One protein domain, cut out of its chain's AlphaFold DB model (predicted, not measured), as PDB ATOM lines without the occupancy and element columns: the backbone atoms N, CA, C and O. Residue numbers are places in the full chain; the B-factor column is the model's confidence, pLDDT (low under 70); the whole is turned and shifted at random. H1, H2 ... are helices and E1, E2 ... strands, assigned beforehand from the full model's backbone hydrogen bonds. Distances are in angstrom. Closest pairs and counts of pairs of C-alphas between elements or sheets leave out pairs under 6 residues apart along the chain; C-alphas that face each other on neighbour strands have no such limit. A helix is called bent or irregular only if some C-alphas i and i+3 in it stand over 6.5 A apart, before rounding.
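AT A GLANCE: This is residues 11 to 78 and 110 to 164 of the 694 residues of an uncharacterized protein of Mesorhizobium sp. WSM3864 (UniProt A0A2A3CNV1). What does the model look like at first sight? One twisted sheet of five strands forms a wall, with the helices H1 and H2 over one face and no named element over the other. Residues 146 to 164 fold back past H2, and residues 162 to 163 pair with residues 16 to 17 of the edge strand E1. What is it made of? The printed part has 123 residues, with two named helices and five named strands in the order E1, H1, E2, E3, E4, E5, H2; the sheet runs E1, E5, E4, E3, E2, antiparallel throughout, and the class is mixed, helices and strands, in two layers. The whole is compact, with a radius of gyration of the C-alphas of 14.5 A and spans of 46 by 36 by 27 A.

HOW THE PARTS SIT: How do the strands pair? Between the inner strands E3, residues 63 to 74, and E4, residues 111 to 122, N 68 and O 117 are within hydrogen-bond range at 2.9 A. The edge strand E2, residues 53 to 60, forms a hairpin with E3, with N 55 and O 67 at 2.9 A. E5, residues 125 to 130, forms a hairpin with E4, with N 127 and O 120 at 2.8 A, and its other neighbour is the edge strand E1, residues 11 to 17, with N 14 and O 128 at 2.9 A. Where is the first helix? H1, residues 21 to 38, is on the sheet at a height of 8.8 A, over E4 and only just over E3, on which 3 of its C-alphas fall; it runs along the strands, at 6 degrees to E4 on the local plane. Its closest C-alphas to E4 are those of Glu 22 and Ser 121, 5.4 A. H1 is irregular, with C-alphas 30 and 33 at 7.5 A and a kink of 53 degrees near residue 31. And the second? H2, residues 133 to 145, is on the same face at a height of 9.4 A, over E1 and E5, and the closest C-alphas of H2 and E5 are those of Arg 136 and Ala 130, 5.1 A. H1 and H2 touch, closest at the C-alphas of Ala 36 and Met 135, 7.0 A, with a steep tilt of 50 degrees, opposite ways. In H2 every O i to N i+4 pair is within hydrogen-bond range; in H1, 12 of 14 are.

IN THESE COORDINATES: Where does the sheet lie? E1 begins at C-alpha 11 (224.017, 260.679, 254.062). E3 is 35.9 A long, E4 36.2 A and E2 22.0 A. Where do the helices lie? H1, 23.9 A long, begins at C-alpha 21 (218.873, 244.584, 263.198), and H2, 17.8 A long, ends at C-alpha 145 (209.490, 241.126, 252.006).

THE WHOLE: Is anything missing? Residues 79 to 109 are not printed, and C-alphas 78 and 110 are 11.5 A apart across this cut. Which link is long? The link from H1 to E2 is long, with 14 residues. Where is confidence low? The pLDDT is under 70 at residues 46 to 48, 77 to 78 and 150 to 152.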
ATOM      1  N   VAL A  11     224.591 261.765 253.266       74.38
ATOM      2  CA  VAL A  11     224.017 260.679 254.062       74.38
ATOM      3  C   VAL A  11     222.590 260.529 253.560       74.38
ATOM      4  O   VAL A  11     221.793 261.405 253.846       74.38
ATOM      5  N   THR A  12     222.302 259.499 252.763       86.75
ATOM      6  CA  THR A  12     220.969 259.185 252.224       86.75
ATOM      7  C   THR A  12     220.648 257.743 252.579       86.75
ATOM      8  O   THR A  12     221.121 256.817 251.922       86.75
ATOM      9  N   VAL A  13     219.899 257.540 253.655       90.50
ATOM     10  CA  VAL A  13     219.770 256.235 254.305       90.50
ATOM     11  C   VAL A  13     218.304 255.838 254.403       90.50
ATOM     12  O   VAL A  13     217.463 256.636 254.814       90.50
ATOM     13  N   SER A  14     218.007 254.591 254.047       92.62
ATOM     14  CA  SER A  14     216.737 253.936 254.372       92.62
ATOM     15  C   SER A  14     216.877 253.260 255.733       92.62
ATOM     16  O   SER A  14     217.776 252.435 255.904       92.62
ATOM     17  N   LEU A  15     216.031 253.624 256.699       92.62
ATOM     18  CA  LEU A  15     216.070 253.077 258.060       92.62
ATOM     19  C   LEU A  15     214.958 252.051 258.292       92.62
ATOM     20  O   LEU A  15     213.828 252.216 257.829       92.62
ATOM     21  N   PHE A  16     215.284 251.033 259.080       92.56
ATOM     22  CA  PHE A  16     214.405 249.940 259.489       92.56
ATOM     23  C   PHE A  16     214.526 249.719 260.997       92.56
ATOM     24  O   PHE A  16     215.604 249.930 261.559       92.56
ATOM     25  N   LYS A  17     213.442 249.273 261.641       91.06
ATOM     26  CA  LYS A  17     213.426 248.909 263.068       91.06
ATOM     27  C   LYS A  17     213.250 247.400 263.220       91.06
ATOM     28  O   LYS A  17     212.349 246.818 262.620       91.06
ATOM     29  N   SER A  18     214.123 246.774 264.003       90.56
ATOM     30  CA  SER A  18     214.065 245.354 264.355       90.56
ATOM     31  C   SER A  18     214.963 245.068 265.557       90.56
ATOM     32  O   SER A  18     216.101 245.534 265.608       90.56
ATOM     33  N   ASP A  19     214.495 244.234 266.484       89.81
ATOM     34  CA  ASP A  19     215.323 243.737 267.594       89.81
ATOM     35  C   ASP A  19     216.500 242.872 267.094       89.81
ATOM     36  O   ASP A  19     217.501 242.706 267.784       89.81
ATOM     37  N   ASP A  20     216.415 242.384 265.852       91.88
ATOM     38  CA  ASP A  20     217.424 241.580 265.163       91.88
ATOM     39  C   ASP A  20     218.235 242.373 264.116       91.88
ATOM     40  O   ASP A  20     218.827 241.783 263.207       91.88
ATOM     41  N   ALA A  21     218.268 243.708 264.207       91.44
ATOM     42  CA  ALA A  21     218.873 244.584 263.198       91.44
ATOM     43  C   ALA A  21     220.298 244.169 262.774       91.44
ATOM     44  O   ALA A  21     220.601 244.121 261.580       91.44
ATOM     45  N   GLU A  22     221.166 243.810 263.726       91.75
ATOM     46  CA  GLU A  22     222.537 243.365 263.434       91.75
ATOM     47  C   GLU A  22     222.570 242.033 262.657       91.75
ATOM     48  O   GLU A  22     223.364 241.855 261.729       91.75
ATOM     49  N   ALA A  23     221.686 241.091 262.997       92.00
ATOM     50  CA  ALA A  23     221.602 239.800 262.318       92.00
ATOM     51  C   ALA A  23     221.090 239.954 260.877       92.00
ATOM     52  O   ALA A  23     221.601 239.293 259.968       92.00
ATOM     53  N   ILE A  24     220.116 240.845 260.660       92.62
ATOM     54  CA  ILE A  24     219.606 241.179 259.323       92.62
ATOM     55  C   ILE A  24     220.707 241.852 258.500       92.62
ATOM     56  O   ILE A  24     220.942 241.449 257.361       92.62
ATOM     57  N   ALA A  25     221.444 242.803 259.081       92.19
ATOM     58  CA  ALA A  25     222.566 243.463 258.417       92.19
ATOM     59  C   ALA A  25     223.634 242.468 257.940       92.19
ATOM     60  O   ALA A  25     224.037 242.515 256.777       92.19
ATOM     61  N   LYS A  26     224.031 241.511 258.790       91.81
ATOM     62  CA  LYS A  26     224.982 240.446 258.423       91.81
ATOM     63  C   LYS A  26     224.469 239.563 257.283       91.81
ATOM     64  O   LYS A  26     225.231 239.247 256.370       91.81
ATOM     65  N   GLN A  27     223.188 239.187 257.302       92.94
ATOM     66  CA  GLN A  27     222.589 238.418 256.206       92.94
ATOM     67  C   GLN A  27     222.561 239.214 254.903       92.94
ATOM     68  O   GLN A  27     222.931 238.678 253.863       92.94
ATOM     69  N   LEU A  28     222.173 240.491 254.964       92.12
ATOM     70  CA  LEU A  28     222.108 241.361 253.795       92.12
ATOM     71  C   LEU A  28     223.486 241.517 253.145       92.12
ATOM     72  O   LEU A  28     223.609 241.349 251.934       92.12
ATOM     73  N   ILE A  29     224.526 241.741 253.957       90.88
ATOM     74  CA  ILE A  29     225.929 241.777 253.522       90.88
ATOM     75  C   ILE A  29     226.301 240.499 252.757       90.88
ATOM     76  O   ILE A  29     226.868 240.575 251.668       90.88
ATOM     77  N   GLY A  30     225.936 239.326 253.284       89.62
ATOM     78  CA  GLY A  30     226.196 238.035 252.637       89.62
ATOM     79  C   GLY A  30     225.421 237.802 251.332       89.62
ATOM     80  O   GLY A  30     225.719 236.851 250.612       89.62
ATOM     81  N   LYS A  31     224.428 238.642 251.010       91.56
ATOM     82  CA  LYS A  31     223.622 238.558 249.780       91.56
ATOM     83  C   LYS A  31     223.941 239.641 248.752       91.56
ATOM     84  O   LYS A  31     223.391 239.578 247.655       91.56
ATOM     85  N   LEU A  32     224.828 240.593 249.056       90.06
ATOM     86  CA  LEU A  32     225.118 241.735 248.178       90.06
ATOM     87  C   LEU A  32     225.535 241.316 246.768       90.06
ATOM     88  O   LEU A  32     225.014 241.863 245.804       90.06
ATOM     89  N   GLU A  33     226.411 240.321 246.656       88.75
ATOM     90  CA  GLU A  33     226.882 239.771 245.380       88.75
ATOM     91  C   GLU A  33     225.719 239.262 244.509       88.75
ATOM     92  O   GLU A  33     225.583 239.621 243.340       88.75
ATOM     93  N   ALA A  34     224.815 238.478 245.106       88.62
ATOM     94  CA  ALA A  34     223.649 237.943 244.411       88.62
ATOM     95  C   ALA A  34     222.677 239.060 243.998       88.62
ATOM     96  O   ALA A  34     222.162 239.054 242.879       88.62
ATOM     97  N   VAL A  35     222.447 240.043 244.878       88.88
ATOM     98  CA  VAL A  35     221.579 241.190 244.573       88.88
ATOM     99  C   VAL A  35     222.180 242.024 243.442       88.88
ATOM    100  O   VAL A  35     221.457 242.377 242.511       88.88
ATOM    101  N   ALA A  36     223.490 242.263 243.461       87.56
ATOM    102  CA  ALA A  36     224.218 242.965 242.410       87.56
ATOM    103  C   ALA A  36     224.059 242.272 241.050       87.56
ATOM    104  O   ALA A  36     223.659 242.914 240.078       87.56
ATOM    105  N   GLY A  37     224.247 240.950 241.001       85.25
ATOM    106  CA  GLY A  37     224.058 240.151 239.785       85.25
ATOM    107  C   GLY A  37     222.610 240.077 239.286       85.25
ATOM    108  O   GLY A  37     222.367 239.657 238.157       85.25
ATOM    109  N   SER A  38     221.638 240.486 240.102       84.75
ATOM    110  CA  SER A  38     220.227 240.501 239.721       84.75
ATOM    111  C   SER A  38     219.786 241.820 239.068       84.75
ATOM    112  O   SER A  38     218.700 241.861 238.486       84.75
ATOM    113  N   LEU A  39     220.582 242.893 239.177       83.12
ATOM    114  CA  LEU A  39     220.219 244.246 238.744       83.12
ATOM    115  C   LEU A  39     219.896 244.340 237.241       83.12
ATOM    116  O   LEU A  39     220.480 243.612 236.447       83.12
ATOM    117  N   PRO A  40     219.021 245.280 236.816       77.06
ATOM    118  CA  PRO A  40     218.709 245.465 235.393       77.06
ATOM    119  C   PRO A  40     219.930 245.885 234.567       77.06
ATOM    120  O   PRO A  40     220.055 245.538 233.400       77.06
ATOM    121  N   THR A  41     220.826 246.661 235.177       79.50
ATOM    122  CA  THR A  41     222.174 246.894 234.662       79.50
ATOM    123  C   THR A  41     223.133 246.068 235.501       79.50
ATOM    124  O   THR A  41     223.386 246.424 236.654       79.50
ATOM    125  N   THR A  42     223.656 244.989 234.927       78.06
ATOM    126  CA  THR A  42     224.599 244.107 235.612       78.06
ATOM    127  C   THR A  42     225.930 244.826 235.851       78.06
ATOM    128  O   THR A  42     226.462 245.435 234.920       78.06
ATOM    129  N   PRO A  43     226.476 244.772 237.075       83.50
ATOM    130  CA  PRO A  43     227.825 245.242 237.355       83.50
ATOM    131  C   PRO A  43     228.884 244.495 236.541       83.50
ATOM    132  O   PRO A  43     228.715 243.327 236.193       83.50
ATOM    133  N   SER A  44     229.989 245.174 236.260       82.50
ATOM    134  CA  SER A  44     231.142 244.620 235.556       82.50
ATOM    135  C   SER A  44     232.113 244.002 236.564       82.50
ATOM    136  O   SER A  44     232.516 244.668 237.517       82.50
ATOM    137  N   ALA A  45     232.503 242.744 236.343       76.19
ATOM    138  CA  ALA A  45     233.584 242.095 237.080       76.19
ATOM    139  C   ALA A  45     234.933 242.416 236.423       76.19
ATOM    140  O   ALA A  45     235.081 242.311 235.206       76.19
ATOM    141  N   GLU A  46     235.932 242.785 237.219       66.75
ATOM    142  CA  GLU A  46     237.300 242.987 236.741       66.75
ATOM    143  C   GLU A  46     238.059 241.655 236.851       66.75
ATOM    144  O   GLU A  46     238.134 241.082 237.931       66.75
ATOM    145  N   GLY A  47     238.562 241.108 235.737       63.00
ATOM    146  CA  GLY A  47     239.429 239.917 235.750       63.00
ATOM    147  C   GLY A  47     238.822 238.619 236.315       63.00
ATOM    148  O   GLY A  47     239.575 237.735 236.713       63.00
ATOM    149  N   GLY A  48     237.490 238.485 236.369       62.44
ATOM    150  CA  GLY A  48     236.811 237.320 236.963       62.44
ATOM    151  C   GLY A  48     236.606 237.398 238.484       62.44
ATOM    152  O   GLY A  48     236.255 236.395 239.102       62.44
ATOM    153  N   GLU A  49     236.820 238.567 239.091       72.12
ATOM    154  CA  GLU A  49     236.553 238.815 240.511       72.12
ATOM    155  C   GLU A  49     235.052 238.958 240.839       72.12
ATOM    156  O   GLU A  49     234.200 239.073 239.958       72.12
ATOM    157  N   SER A  50     234.741 238.980 242.141       80.31
ATOM    158  CA  SER A  50     233.411 239.294 242.690       80.31
ATOM    159  C   SER A  50     232.857 240.602 242.103       80.31
ATOM    160  O   SER A  50     233.574 241.600 242.018       80.31
ATOM    161  N   LEU A  51     231.565 240.628 241.769       85.00
ATOM    162  CA  LEU A  51     230.820 241.812 241.329       85.00
ATOM    163  C   LEU A  51     230.846 242.928 242.380       85.00
ATOM    164  O   LEU A  51     230.812 244.106 242.027       85.00
ATOM    165  N   VAL A  52     230.884 242.568 243.666       88.06
ATOM    166  CA  VAL A  52     230.948 243.497 244.795       88.06
ATOM    167  C   VAL A  52     232.264 243.325 245.548       88.06
ATOM    168  O   VAL A  52     232.529 242.290 246.156       88.06
ATOM    169  N   ARG A  53     233.060 244.393 245.606       89.69
ATOM    170  CA  ARG A  53     234.251 244.474 246.456       89.69
ATOM    171  C   ARG A  53     233.857 244.992 247.836       89.69
ATOM    172  O   ARG A  53     233.439 246.142 247.984       89.69
ATOM    173  N   LEU A  54     233.959 244.133 248.848       88.81
ATOM    174  CA  LEU A  54     233.646 244.486 250.234       88.81
ATOM    175  C   LEU A  54     234.747 245.359 250.844       88.81
ATOM    176  O   LEU A  54     235.929 245.191 250.560       88.81
ATOM    177  N   LEU A  55     234.328 246.295 251.690       86.69
ATOM    178  CA  LEU A  55     235.206 247.163 252.467       86.69
ATOM    179  C   LEU A  55     235.431 246.575 253.867       86.69
ATOM    180  O   LEU A  55     234.688 245.689 254.303       86.69
ATOM    181  N   ASP A  56     236.439 247.100 254.568       86.94
ATOM    182  CA  ASP A  56     236.727 246.742 255.959       86.94
ATOM    183  C   ASP A  56     235.510 246.981 256.863       86.94
ATOM    184  O   ASP A  56     234.741 247.933 256.675       86.94
ATOM    185  N   ASP A  57     235.361 246.121 257.870       88.94
ATOM    186  CA  ASP A  57     234.346 246.296 258.901       88.94
ATOM    187  C   ASP A  57     234.646 247.553 259.731       88.94
ATOM    188  O   ASP A  57     235.790 247.834 260.097       88.94
ATOM    189  N   TYR A  58     233.599 248.306 260.056       89.69
ATOM    190  CA  TYR A  58     233.673 249.478 260.917       89.69
ATOM    191  C   TYR A  58     232.823 249.258 262.163       89.69
ATOM    192  O   TYR A  58     231.656 248.881 262.071       89.69
ATOM    193  N   SER A  59     233.396 249.530 263.333       90.31
ATOM    194  CA  SER A  59     232.680 249.480 264.602       90.31
ATOM    195  C   SER A  59     233.139 250.618 265.499       90.31
ATOM    196  O   SER A  59     234.321 250.715 265.828       90.31
ATOM    197  N   GLU A  60     232.213 251.493 265.884       90.12
ATOM    198  CA  GLU A  60     232.491 252.604 266.791       90.12
ATOM    199  C   GLU A  60     231.223 253.007 267.548       90.12
ATOM    200  O   GLU A  60     230.138 253.082 266.972       90.12
ATOM    201  N   SER A  61     231.341 253.282 268.853       87.56
ATOM    202  CA  SER A  61     230.224 253.754 269.693       87.56
ATOM    203  C   SER A  61     228.953 252.888 269.610       87.56
ATOM    204  O   SER A  61     227.835 253.399 269.643       87.56
ATOM    205  N   GLY A  62     229.118 251.566 269.480       87.44
ATOM    206  CA  GLY A  62     228.016 250.602 269.375       87.44
ATOM    207  C   GLY A  62     227.348 250.527 267.996       87.44
ATOM    208  O   GLY A  62     226.432 249.727 267.820       87.44
ATOM    209  N   LEU A  63     227.781 251.331 267.021       92.06
ATOM    210  CA  LEU A  63     227.374 251.204 265.626       92.06
ATOM    211  C   LEU A  63     228.334 250.257 264.911       92.06
ATOM    212  O   LEU A  63     229.544 250.463 264.941       92.06
ATOM    213  N   SER A  64     227.776 249.251 264.245       92.19
ATOM    214  CA  SER A  64     228.495 248.340 263.353       92.19
ATOM    215  C   SER A  64     228.085 248.636 261.917       92.19
ATOM    216  O   SER A  64     226.898 248.791 261.636       92.19
ATOM    217  N   ALA A  65     229.039 248.753 261.003       90.94
ATOM    218  CA  ALA A  65     228.760 248.993 259.598       90.94
ATOM    219  C   ALA A  65     229.747 248.261 258.695       90.94
ATOM    220  O   ALA A  65     230.923 248.110 259.020       90.94
ATOM    221  N   LYS A  66     229.265 247.865 257.519       89.69
ATOM    222  CA  LYS A  66     230.094 247.316 256.453       89.69
ATOM    223  C   LYS A  66     229.724 247.952 255.126       89.69
ATOM    224  O   LYS A  66     228.546 248.099 254.791       89.69
ATOM    225  N   GLY A  67     230.747 248.354 254.387       83.88
ATOM    226  CA  GLY A  67     230.601 248.904 253.050       83.88
ATOM    227  C   GLY A  67     230.919 247.884 251.962       83.88
ATOM    228  O   GLY A  67     231.550 246.856 252.200       83.88
ATOM    229  N   GLY A  68     230.527 248.214 250.745       87.75
ATOM    230  CA  GLY A  68     231.002 247.566 249.534       87.75
ATOM    231  C   GLY A  68     230.910 248.527 248.362       87.75
ATOM    232  O   GLY A  68     230.242 249.560 248.440       87.75
ATOM    233  N   TRP A  69     231.570 248.207 247.263       89.88
ATOM    234  CA  TRP A  69     231.376 248.940 246.023       89.88
ATOM    235  C   TRP A  69     231.412 248.008 244.822       89.88
ATOM    236  O   TRP A  69     231.982 246.920 244.876       89.88
ATOM    237  N   TYR A  70     230.763 248.436 243.750       89.69
ATOM    238  CA  TYR A  70     230.736 247.732 242.475       89.69
ATOM    239  C   TYR A  70     230.819 248.734 241.327       89.69
ATOM    240  O   TYR A  70     230.581 249.933 241.507       89.69
ATOM    241  N   ARG A  71     231.169 248.237 240.143       89.00
ATOM    242  CA  ARG A  71     231.403 249.041 238.944       89.00
ATOM    243  C   ARG A  71     230.349 248.751 237.891       89.00
ATOM    244  O   ARG A  71     229.948 247.606 237.717       89.00
ATOM    245  N   ILE A  72     229.916 249.777 237.176       85.94
ATOM    246  CA  ILE A  72     229.100 249.655 235.971       85.94
ATOM    247  C   ILE A  72     229.875 250.298 234.829       85.94
ATOM    248  O   ILE A  72     230.236 251.471 234.909       85.94
ATOM    249  N   GLU A  73     230.105 249.533 233.767       85.00
ATOM    250  CA  GLU A  73     230.686 250.029 232.521       85.00
ATOM    251  C   GLU A  73     229.598 250.185 231.466       85.00
ATOM    252  O   GLU A  73     228.855 249.246 231.175       85.00
ATOM    253  N   LYS A  74     229.499 251.377 230.880       80.38
ATOM    254  CA  LYS A  74     228.596 251.658 229.762       80.38
ATOM    255  C   LYS A  74     229.310 252.502 228.710       80.38
ATOM    256  O   LYS A  74     230.202 253.268 229.059       80.38
ATOM    257  N   PRO A  75     228.909 252.434 227.433       74.38
ATOM    258  CA  PRO A  75     229.310 253.446 226.464       74.38
ATOM    259  C   PRO A  75     228.827 254.837 226.924       74.38
ATOM    260  O   PRO A  75     227.703 254.928 227.439       74.38
ATOM    261  N   PRO A  76     229.614 255.911 226.732       73.31
ATOM    262  CA  PRO A  76     229.193 257.269 227.057       73.31
ATOM    263  C   PRO A  76     227.877 257.640 226.364       73.31
ATOM    264  O   PRO A  76     227.632 257.265 225.218       73.31
ATOM    265  N   SER A  77     227.018 258.404 227.042       66.12
ATOM    266  CA  SER A  77     225.679 258.751 226.538       66.12
ATOM    267  C   SER A  77     225.698 259.514 225.206       66.12
ATOM    268  O   SER A  77     224.810 259.316 224.380       66.12
ATOM    269  N   TRP A  78     226.731 260.328 224.968       67.25
ATOM    270  CA  TRP A  78     226.958 261.069 223.722       67.25
ATOM    271  C   TRP A  78     227.498 260.199 222.574       67.25
ATOM    272  O   TRP A  78     227.410 260.596 221.418       67.25
ATOM    273  N   LYS A 110     234.929 253.763 227.653       78.12
ATOM    274  CA  LYS A 110     233.890 253.343 228.601       78.12
ATOM    275  C   LYS A 110     233.648 254.427 229.645       78.12
ATOM    276  O   LYS A 110     234.589 254.915 230.267       78.12
ATOM    277  N   ASP A 111     232.384 254.768 229.868       80.00
ATOM    278  CA  ASP A 111     231.950 255.464 231.077       80.00
ATOM    279  C   ASP A 111     231.915 254.455 232.231       80.00
ATOM    280  O   ASP A 111     231.209 253.440 232.177       80.00
ATOM    281  N   VAL A 112     232.724 254.722 233.254       84.31
ATOM    282  CA  VAL A 112     232.930 253.840 234.400       84.31
ATOM    283  C   VAL A 112     232.318 254.476 235.639       84.31
ATOM    284  O   VAL A 112     232.871 255.409 236.225       84.31
ATOM    285  N   GLN A 113     231.198 253.920 236.089       84.44
ATOM    286  CA  GLN A 113     230.478 254.396 237.265       84.44
ATOM    287  C   GLN A 113     230.739 253.466 238.449       84.44
ATOM    288  O   GLN A 113     230.416 252.279 238.411       84.44
ATOM    289  N   ASN A 114     231.330 254.008 239.514       86.12
ATOM    290  CA  ASN A 114     231.566 253.274 240.756       86.12
ATOM    291  C   ASN A 114     230.449 253.582 241.753       86.12
ATOM    292  O   ASN A 114     230.237 254.737 242.128       86.12
ATOM    293  N   HIS A 115     229.758 252.543 242.206       86.44
ATOM    294  CA  HIS A 115     228.646 252.649 243.135       86.44
ATOM    295  C   HIS A 115     229.030 252.123 244.512       86.44
ATOM    296  O   HIS A 115     229.432 250.974 244.663       86.44
ATOM    297  N   LEU A 116     228.861 252.968 245.527       87.25
ATOM    298  CA  LEU A 116     229.028 252.627 246.938       87.25
ATOM    299  C   LEU A 116     227.711 252.112 247.532       87.25
ATOM    300  O   LEU A 116     226.643 252.677 247.258       87.25
ATOM    301  N   LEU A 117     227.820 251.105 248.397       89.81
ATOM    302  CA  LEU A 117     226.777 250.641 249.305       89.81
ATOM    303  C   LEU A 117     227.323 250.571 250.738       89.81
ATOM    304  O   LEU A 117     228.496 250.263 250.948       89.81
ATOM    305  N   VAL A 118     226.476 250.845 251.725       90.31
ATOM    306  CA  VAL A 118     226.798 250.712 253.150       90.31
ATOM    307  C   VAL A 118     225.589 250.149 253.876       90.31
ATOM    308  O   VAL A 118     224.475 250.646 253.719       90.31
ATOM    309  N   VAL A 119     225.826 249.131 254.695       92.75
ATOM    310  CA  VAL A 119     224.843 248.579 255.622       92.75
ATOM    311  C   VAL A 119     225.340 248.854 257.034       92.75
ATOM    312  O   VAL A 119     226.461 248.481 257.371       92.75
ATOM    313  N   ALA A 120     224.525 249.520 257.847       92.69
ATOM    314  CA  ALA A 120     224.843 249.854 259.230       92.69
ATOM    315  C   ALA A 120     223.761 249.328 260.178       92.69
ATOM    316  O   ALA A 120     222.585 249.300 259.826       92.69
ATOM    317  N   SER A 121     224.148 248.955 261.391       94.38
ATOM    318  CA  SER A 121     223.252 248.596 262.486       94.38
ATOM    319  C   SER A 121     223.674 249.317 263.761       94.38
ATOM    320  O   SER A 121     224.859 249.348 264.098       94.38
ATOM    321  N   TYR A 122     222.705 249.878 264.477       94.88
ATOM    322  CA  TYR A 122     222.915 250.563 265.748       94.88
ATOM    323  C   TYR A 122     221.645 250.453 266.592       94.88
ATOM    324  O   TYR A 122     220.559 250.797 266.121       94.88
ATOM    325  N   LYS A 123     221.772 249.974 267.838       92.69
ATOM    326  CA  LYS A 123     220.624 249.597 268.686       92.69
ATOM    327  C   LYS A 123     219.697 248.626 267.922       92.69
ATOM    328  O   LYS A 123     220.184 247.731 267.238       92.69
ATOM    329  N   SER A 124     218.382 248.813 268.000       92.38
ATOM    330  CA  SER A 124     217.364 248.055 267.257       92.38
ATOM    331  C   SER A 124     217.082 248.624 265.856       92.38
ATOM    332  O   SER A 124     215.984 248.467 265.320       92.38
ATOM    333  N   TYR A 125     218.054 249.315 265.248       94.06
ATOM    334  CA  TYR A 125     217.898 249.952 263.940       94.06
ATOM    335  C   TYR A 125     218.946 249.488 262.943       94.06
ATOM    336  O   TYR A 125     220.111 249.261 263.278       94.06
ATOM    337  N   MET A 126     218.524 249.415 261.686       93.56
ATOM    338  CA  MET A 126     219.366 249.117 260.538       93.56
ATOM    339  C   MET A 126     219.221 250.222 259.492       93.56
ATOM    340  O   MET A 126     218.112 250.673 259.212       93.56
ATOM    341  N   GLY A 127     220.338 250.647 258.910       92.75
ATOM    342  CA  GLY A 127     220.404 251.638 257.848       92.75
ATOM    343  C   GLY A 127     221.043 251.083 256.584       92.75
ATOM    344  O   GLY A 127     222.062 250.397 256.644       92.75
ATOM    345  N   ILE A 128     220.455 251.411 255.435       93.44
ATOM    346  CA  ILE A 128     220.970 251.051 254.112       93.44
ATOM    347  C   ILE A 128     221.245 252.328 253.325       93.44
ATOM    348  O   ILE A 128     220.346 253.135 253.098       93.44
ATOM    349  N   PHE A 129     222.482 252.481 252.868       91.06
ATOM    350  CA  PHE A 129     222.878 253.453 251.860       91.06
ATOM    351  C   PHE A 129     223.264 252.701 250.590       91.06
ATOM    352  O   PHE A 129     224.052 251.760 250.635       91.06
ATOM    353  N   ALA A 130     222.752 253.140 249.447       89.56
ATOM    354  CA  ALA A 130     223.239 252.707 248.146       89.56
ATOM    355  C   ALA A 130     223.133 253.876 247.169       89.56
ATOM    356  O   ALA A 130     222.083 254.512 247.046       89.56
ATOM    357  N   SER A 131     224.246 254.159 246.496       86.00
ATOM    358  CA  SER A 131     224.358 255.267 245.542       86.00
ATOM    359  C   SER A 131     223.539 255.051 244.265       86.00
ATOM    360  O   SER A 131     223.090 256.025 243.672       86.00
ATOM    361  N   GLN A 132     223.300 253.798 243.861       85.81
ATOM    362  CA  GLN A 132     222.386 253.457 242.770       85.81
ATOM    363  C   GLN A 132     220.978 253.166 243.306       85.81
ATOM    364  O   GLN A 132     220.802 252.319 244.184       85.81
ATOM    365  N   GLU A 133     219.965 253.805 242.718       83.38
ATOM    366  CA  GLU A 133     218.555 253.635 243.099       83.38
ATOM    367  C   GLU A 133     218.087 252.175 243.005       83.38
ATOM    368  O   GLU A 133     217.509 251.651 243.953       83.38
ATOM    369  N   ALA A 134     218.385 251.499 241.889       84.88
ATOM    370  CA  ALA A 134     217.951 250.123 241.645       84.88
ATOM    371  C   ALA A 134     218.502 249.132 242.685       84.88
ATOM    372  O   ALA A 134     217.782 248.239 243.129       84.88
ATOM    373  N   MET A 135     219.760 249.312 243.102       88.69
ATOM    374  CA  MET A 135     220.358 248.533 244.188       88.69
ATOM    375  C   MET A 135     219.658 248.819 245.510       88.69
ATOM    376  O   MET A 135     219.271 247.889 246.214       88.69
ATOM    377  N   ARG A 136     219.440 250.100 245.830       89.44
ATOM    378  CA  ARG A 136     218.752 250.485 247.064       89.44
ATOM    379  C   ARG A 136     217.361 249.862 247.149       89.44
ATOM    380  O   ARG A 136     217.055 249.243 248.162       89.44
ATOM    381  N   GLN A 137     216.565 249.976 246.086       86.50
ATOM    382  CA  GLN A 137     215.203 249.445 246.046       86.50
ATOM    383  C   GLN A 137     215.185 247.929 246.264       86.50
ATOM    384  O   GLN A 137     214.436 247.453 247.106       86.50
ATOM    385  N   ARG A 138     216.070 247.172 245.600       88.88
ATOM    386  CA  ARG A 138     216.155 245.715 245.801       88.88
ATOM    387  C   ARG A 138     216.567 245.328 247.214       88.88
ATOM    388  O   ARG A 138     216.039 244.363 247.752       88.88
ATOM    389  N   LEU A 139     217.506 246.052 247.821       91.50
ATOM    390  CA  LEU A 139     217.901 245.786 249.205       91.50
ATOM    391  C   LEU A 139     216.756 246.090 250.176       91.50
ATOM    392  O   LEU A 139     216.538 245.328 251.112       91.50
ATOM    393  N   MET A 140     216.009 247.169 249.939       89.25
ATOM    394  CA  MET A 140     214.829 247.498 250.736       89.25
ATOM    395  C   MET A 140     213.736 246.436 250.597       89.25
ATOM    396  O   MET A 140     213.239 245.962 251.614       89.25
ATOM    397  N   ASP A 141     213.420 246.017 249.369       87.25
ATOM    398  CA  ASP A 141     212.434 244.968 249.101       87.25
ATOM    399  C   ASP A 141     212.850 243.640 249.757       87.25
ATOM    400  O   ASP A 141     212.024 242.956 250.356       87.25
ATOM    401  N   LEU A 142     214.143 243.298 249.728       90.50
ATOM    402  CA  LEU A 142     214.666 242.093 250.375       90.50
ATOM    403  C   LEU A 142     214.507 242.143 251.898       90.50
ATOM    404  O   LEU A 142     214.155 241.134 252.500       90.50
ATOM    405  N   VAL A 143     214.740 243.301 252.524       91.38
ATOM    406  CA  VAL A 143     214.556 243.476 253.975       91.38
ATOM    407  C   VAL A 143     213.080 243.474 254.370       91.38
ATOM    408  O   VAL A 143     212.729 242.893 255.396       91.38
ATOM    409  N   GLU A 144     212.216 244.093 253.569       87.06
ATOM    410  CA  GLU A 144     210.788 244.240 253.867       87.06
ATOM    411  C   GLU A 144     210.000 242.952 253.596       87.06
ATOM    412  O   GLU A 144     209.203 242.526 254.431       87.06
ATOM    413  N   PHE A 145     210.245 242.301 252.456       84.75
ATOM    414  CA  PHE A 145     209.490 241.126 252.006       84.75
ATOM    415  C   PHE A 145     210.216 239.800 252.245       84.75
ATOM    416  O   PHE A 145     209.611 238.738 252.120       84.75
ATOM    417  N   GLY A 146     211.504 239.835 252.592       87.25
ATOM    418  CA  GLY A 146     212.317 238.641 252.836       87.25
ATOM    419  C   GLY A 146     212.831 237.967 251.567       87.25
ATOM    420  O   GLY A 146     213.688 237.087 251.662       87.25
ATOM    421  N   SER A 147     212.368 238.384 250.385       87.50
ATOM    422  CA  SER A 147     212.849 237.877 249.104       87.50
ATOM    423  C   SER A 147     212.754 238.894 247.963       87.50
ATOM    424  O   SER A 147     211.901 239.778 247.965       87.50
ATOM    425  N   VAL A 148     213.647 238.760 246.976       84.81
ATOM    426  CA  VAL A 148     213.651 239.515 245.709       84.81
ATOM    427  C   VAL A 148     214.132 238.644 244.552       84.81
ATOM    428  O   VAL A 148     214.908 237.714 244.758       84.81
ATOM    429  N   GLY A 149     213.728 238.976 243.327       76.38
ATOM    430  CA  GLY A 149     214.169 238.292 242.108       76.38
ATOM    431  C   GLY A 149     213.008 237.804 241.247       76.38
ATOM    432  O   GLY A 149     211.867 238.217 241.436       76.38
ATOM    433  N   THR A 150     213.326 236.958 240.272       69.88
ATOM    434  CA  THR A 150     212.348 236.224 239.456       69.88
ATOM    435  C   THR A 150     212.171 234.810 240.004       69.88
ATOM    436  O   THR A 150     213.000 234.352 240.797       69.88
ATOM    437  N   ASP A 151     211.129 234.104 239.556       61.84
ATOM    438  CA  ASP A 151     210.820 232.732 239.991       61.84
ATOM    439  C   ASP A 151     212.046 231.795 239.900       61.84
ATOM    440  O   ASP A 151     212.283 230.991 240.799       61.84
ATOM    441  N   ASP A 152     212.906 231.990 238.894       61.94
ATOM    442  CA  ASP A 152     214.106 231.170 238.663       61.94
ATOM    443  C   ASP A 152     215.355 231.609 239.458       61.94
ATOM    444  O   ASP A 152     216.326 230.858 239.568       61.94
ATOM    445  N   LYS A 153     215.384 232.837 239.996       73.94
ATOM    446  CA  LYS A 153     216.536 233.419 240.718       73.94
ATOM    447  C   LYS A 153     216.075 234.235 241.923       73.94
ATOM    448  O   LYS A 153     216.305 235.444 242.003       73.94
ATOM    449  N   THR A 154     215.426 233.560 242.868       85.44
ATOM    450  CA  THR A 154     214.986 234.176 244.123       85.44
ATOM    451  C   THR A 154     216.140 234.276 245.120       85.44
ATOM    452  O   THR A 154     216.773 233.285 245.487       85.44
ATOM    453  N   ILE A 155     216.394 235.487 245.599       89.31
ATOM    454  CA  ILE A 155     217.314 235.791 246.694       89.31
ATOM    455  C   ILE A 155     216.462 235.990 247.936       89.31
ATOM    456  O   ILE A 155     215.532 236.788 247.901       89.31
ATOM    457  N   ALA A 156     216.777 235.296 249.027       90.38
ATOM    458  CA  ALA A 156     216.013 235.384 250.266       90.38
ATOM    459  C   ALA A 156     216.904 235.574 251.499       90.38
ATOM    460  O   ALA A 156     218.062 235.137 251.527       90.38
ATOM    461  N   ILE A 157     216.328 236.200 252.523       89.94
ATOM    462  CA  ILE A 157     216.871 236.308 253.879       89.94
ATOM    463  C   ILE A 157     215.881 235.700 254.879       89.94
ATOM    464  O   ILE A 157     214.684 235.626 254.626       89.94
ATOM    465  N   SER A 158     216.384 235.236 256.021       88.00
ATOM    466  CA  SER A 158     215.573 234.506 257.013       88.00
ATOM    467  C   SER A 158     214.816 235.401 257.996       88.00
ATOM    468  O   SER A 158     213.947 234.918 258.717       88.00
ATOM    469  N   LYS A 159     215.153 236.692 258.053       88.94
ATOM    470  CA  LYS A 159     214.546 237.680 258.952       88.94
ATOM    471  C   LYS A 159     214.221 238.943 258.167       88.94
ATOM    472  O   LYS A 159     215.041 239.376 257.364       88.94
ATOM    473  N   THR A 160     213.061 239.534 258.429       89.25
ATOM    474  CA  THR A 160     212.613 240.786 257.810       89.25
ATOM    475  C   THR A 160     212.591 241.919 258.827       89.25
ATOM    476  O   THR A 160     212.614 241.697 260.040       89.25
ATOM    477  N   ALA A 161     212.567 243.153 258.335       88.69
ATOM    478  CA  ALA A 161     212.351 244.333 259.158       88.69
ATOM    479  C   ALA A 161     211.387 245.287 258.460       88.69
ATOM    480  O   ALA A 161     211.367 245.391 257.233       88.69
ATOM    481  N   LEU A 162     210.608 246.014 259.257       83.06
ATOM    482  CA  LEU A 162     209.712 247.031 258.730       83.06
ATOM    483  C   LEU A 162     210.459 248.366 258.598       83.06
ATOM    484  O   LEU A 162     211.220 248.740 259.504       83.06
ATOM    485  N   PRO A 163     210.254 249.101 257.489       87.38
ATOM    486  CA  PRO A 163     210.677 250.491 257.395       87.38
ATOM    487  C   PRO A 163     210.107 251.311 258.555       87.38
ATOM    488  O   PRO A 163     209.015 251.016 259.047       87.38
ATOM    489  N   ILE A 164     210.815 252.365 258.967       88.00
ATOM    490  CA  ILE A 164     210.287 253.282 259.987       88.00
ATOM    491  C   ILE A 164     208.965 253.882 259.505       88.00
ATOM    492  O   ILE A 164     208.869 254.383 258.382       88.00
TER     493      ILE A 164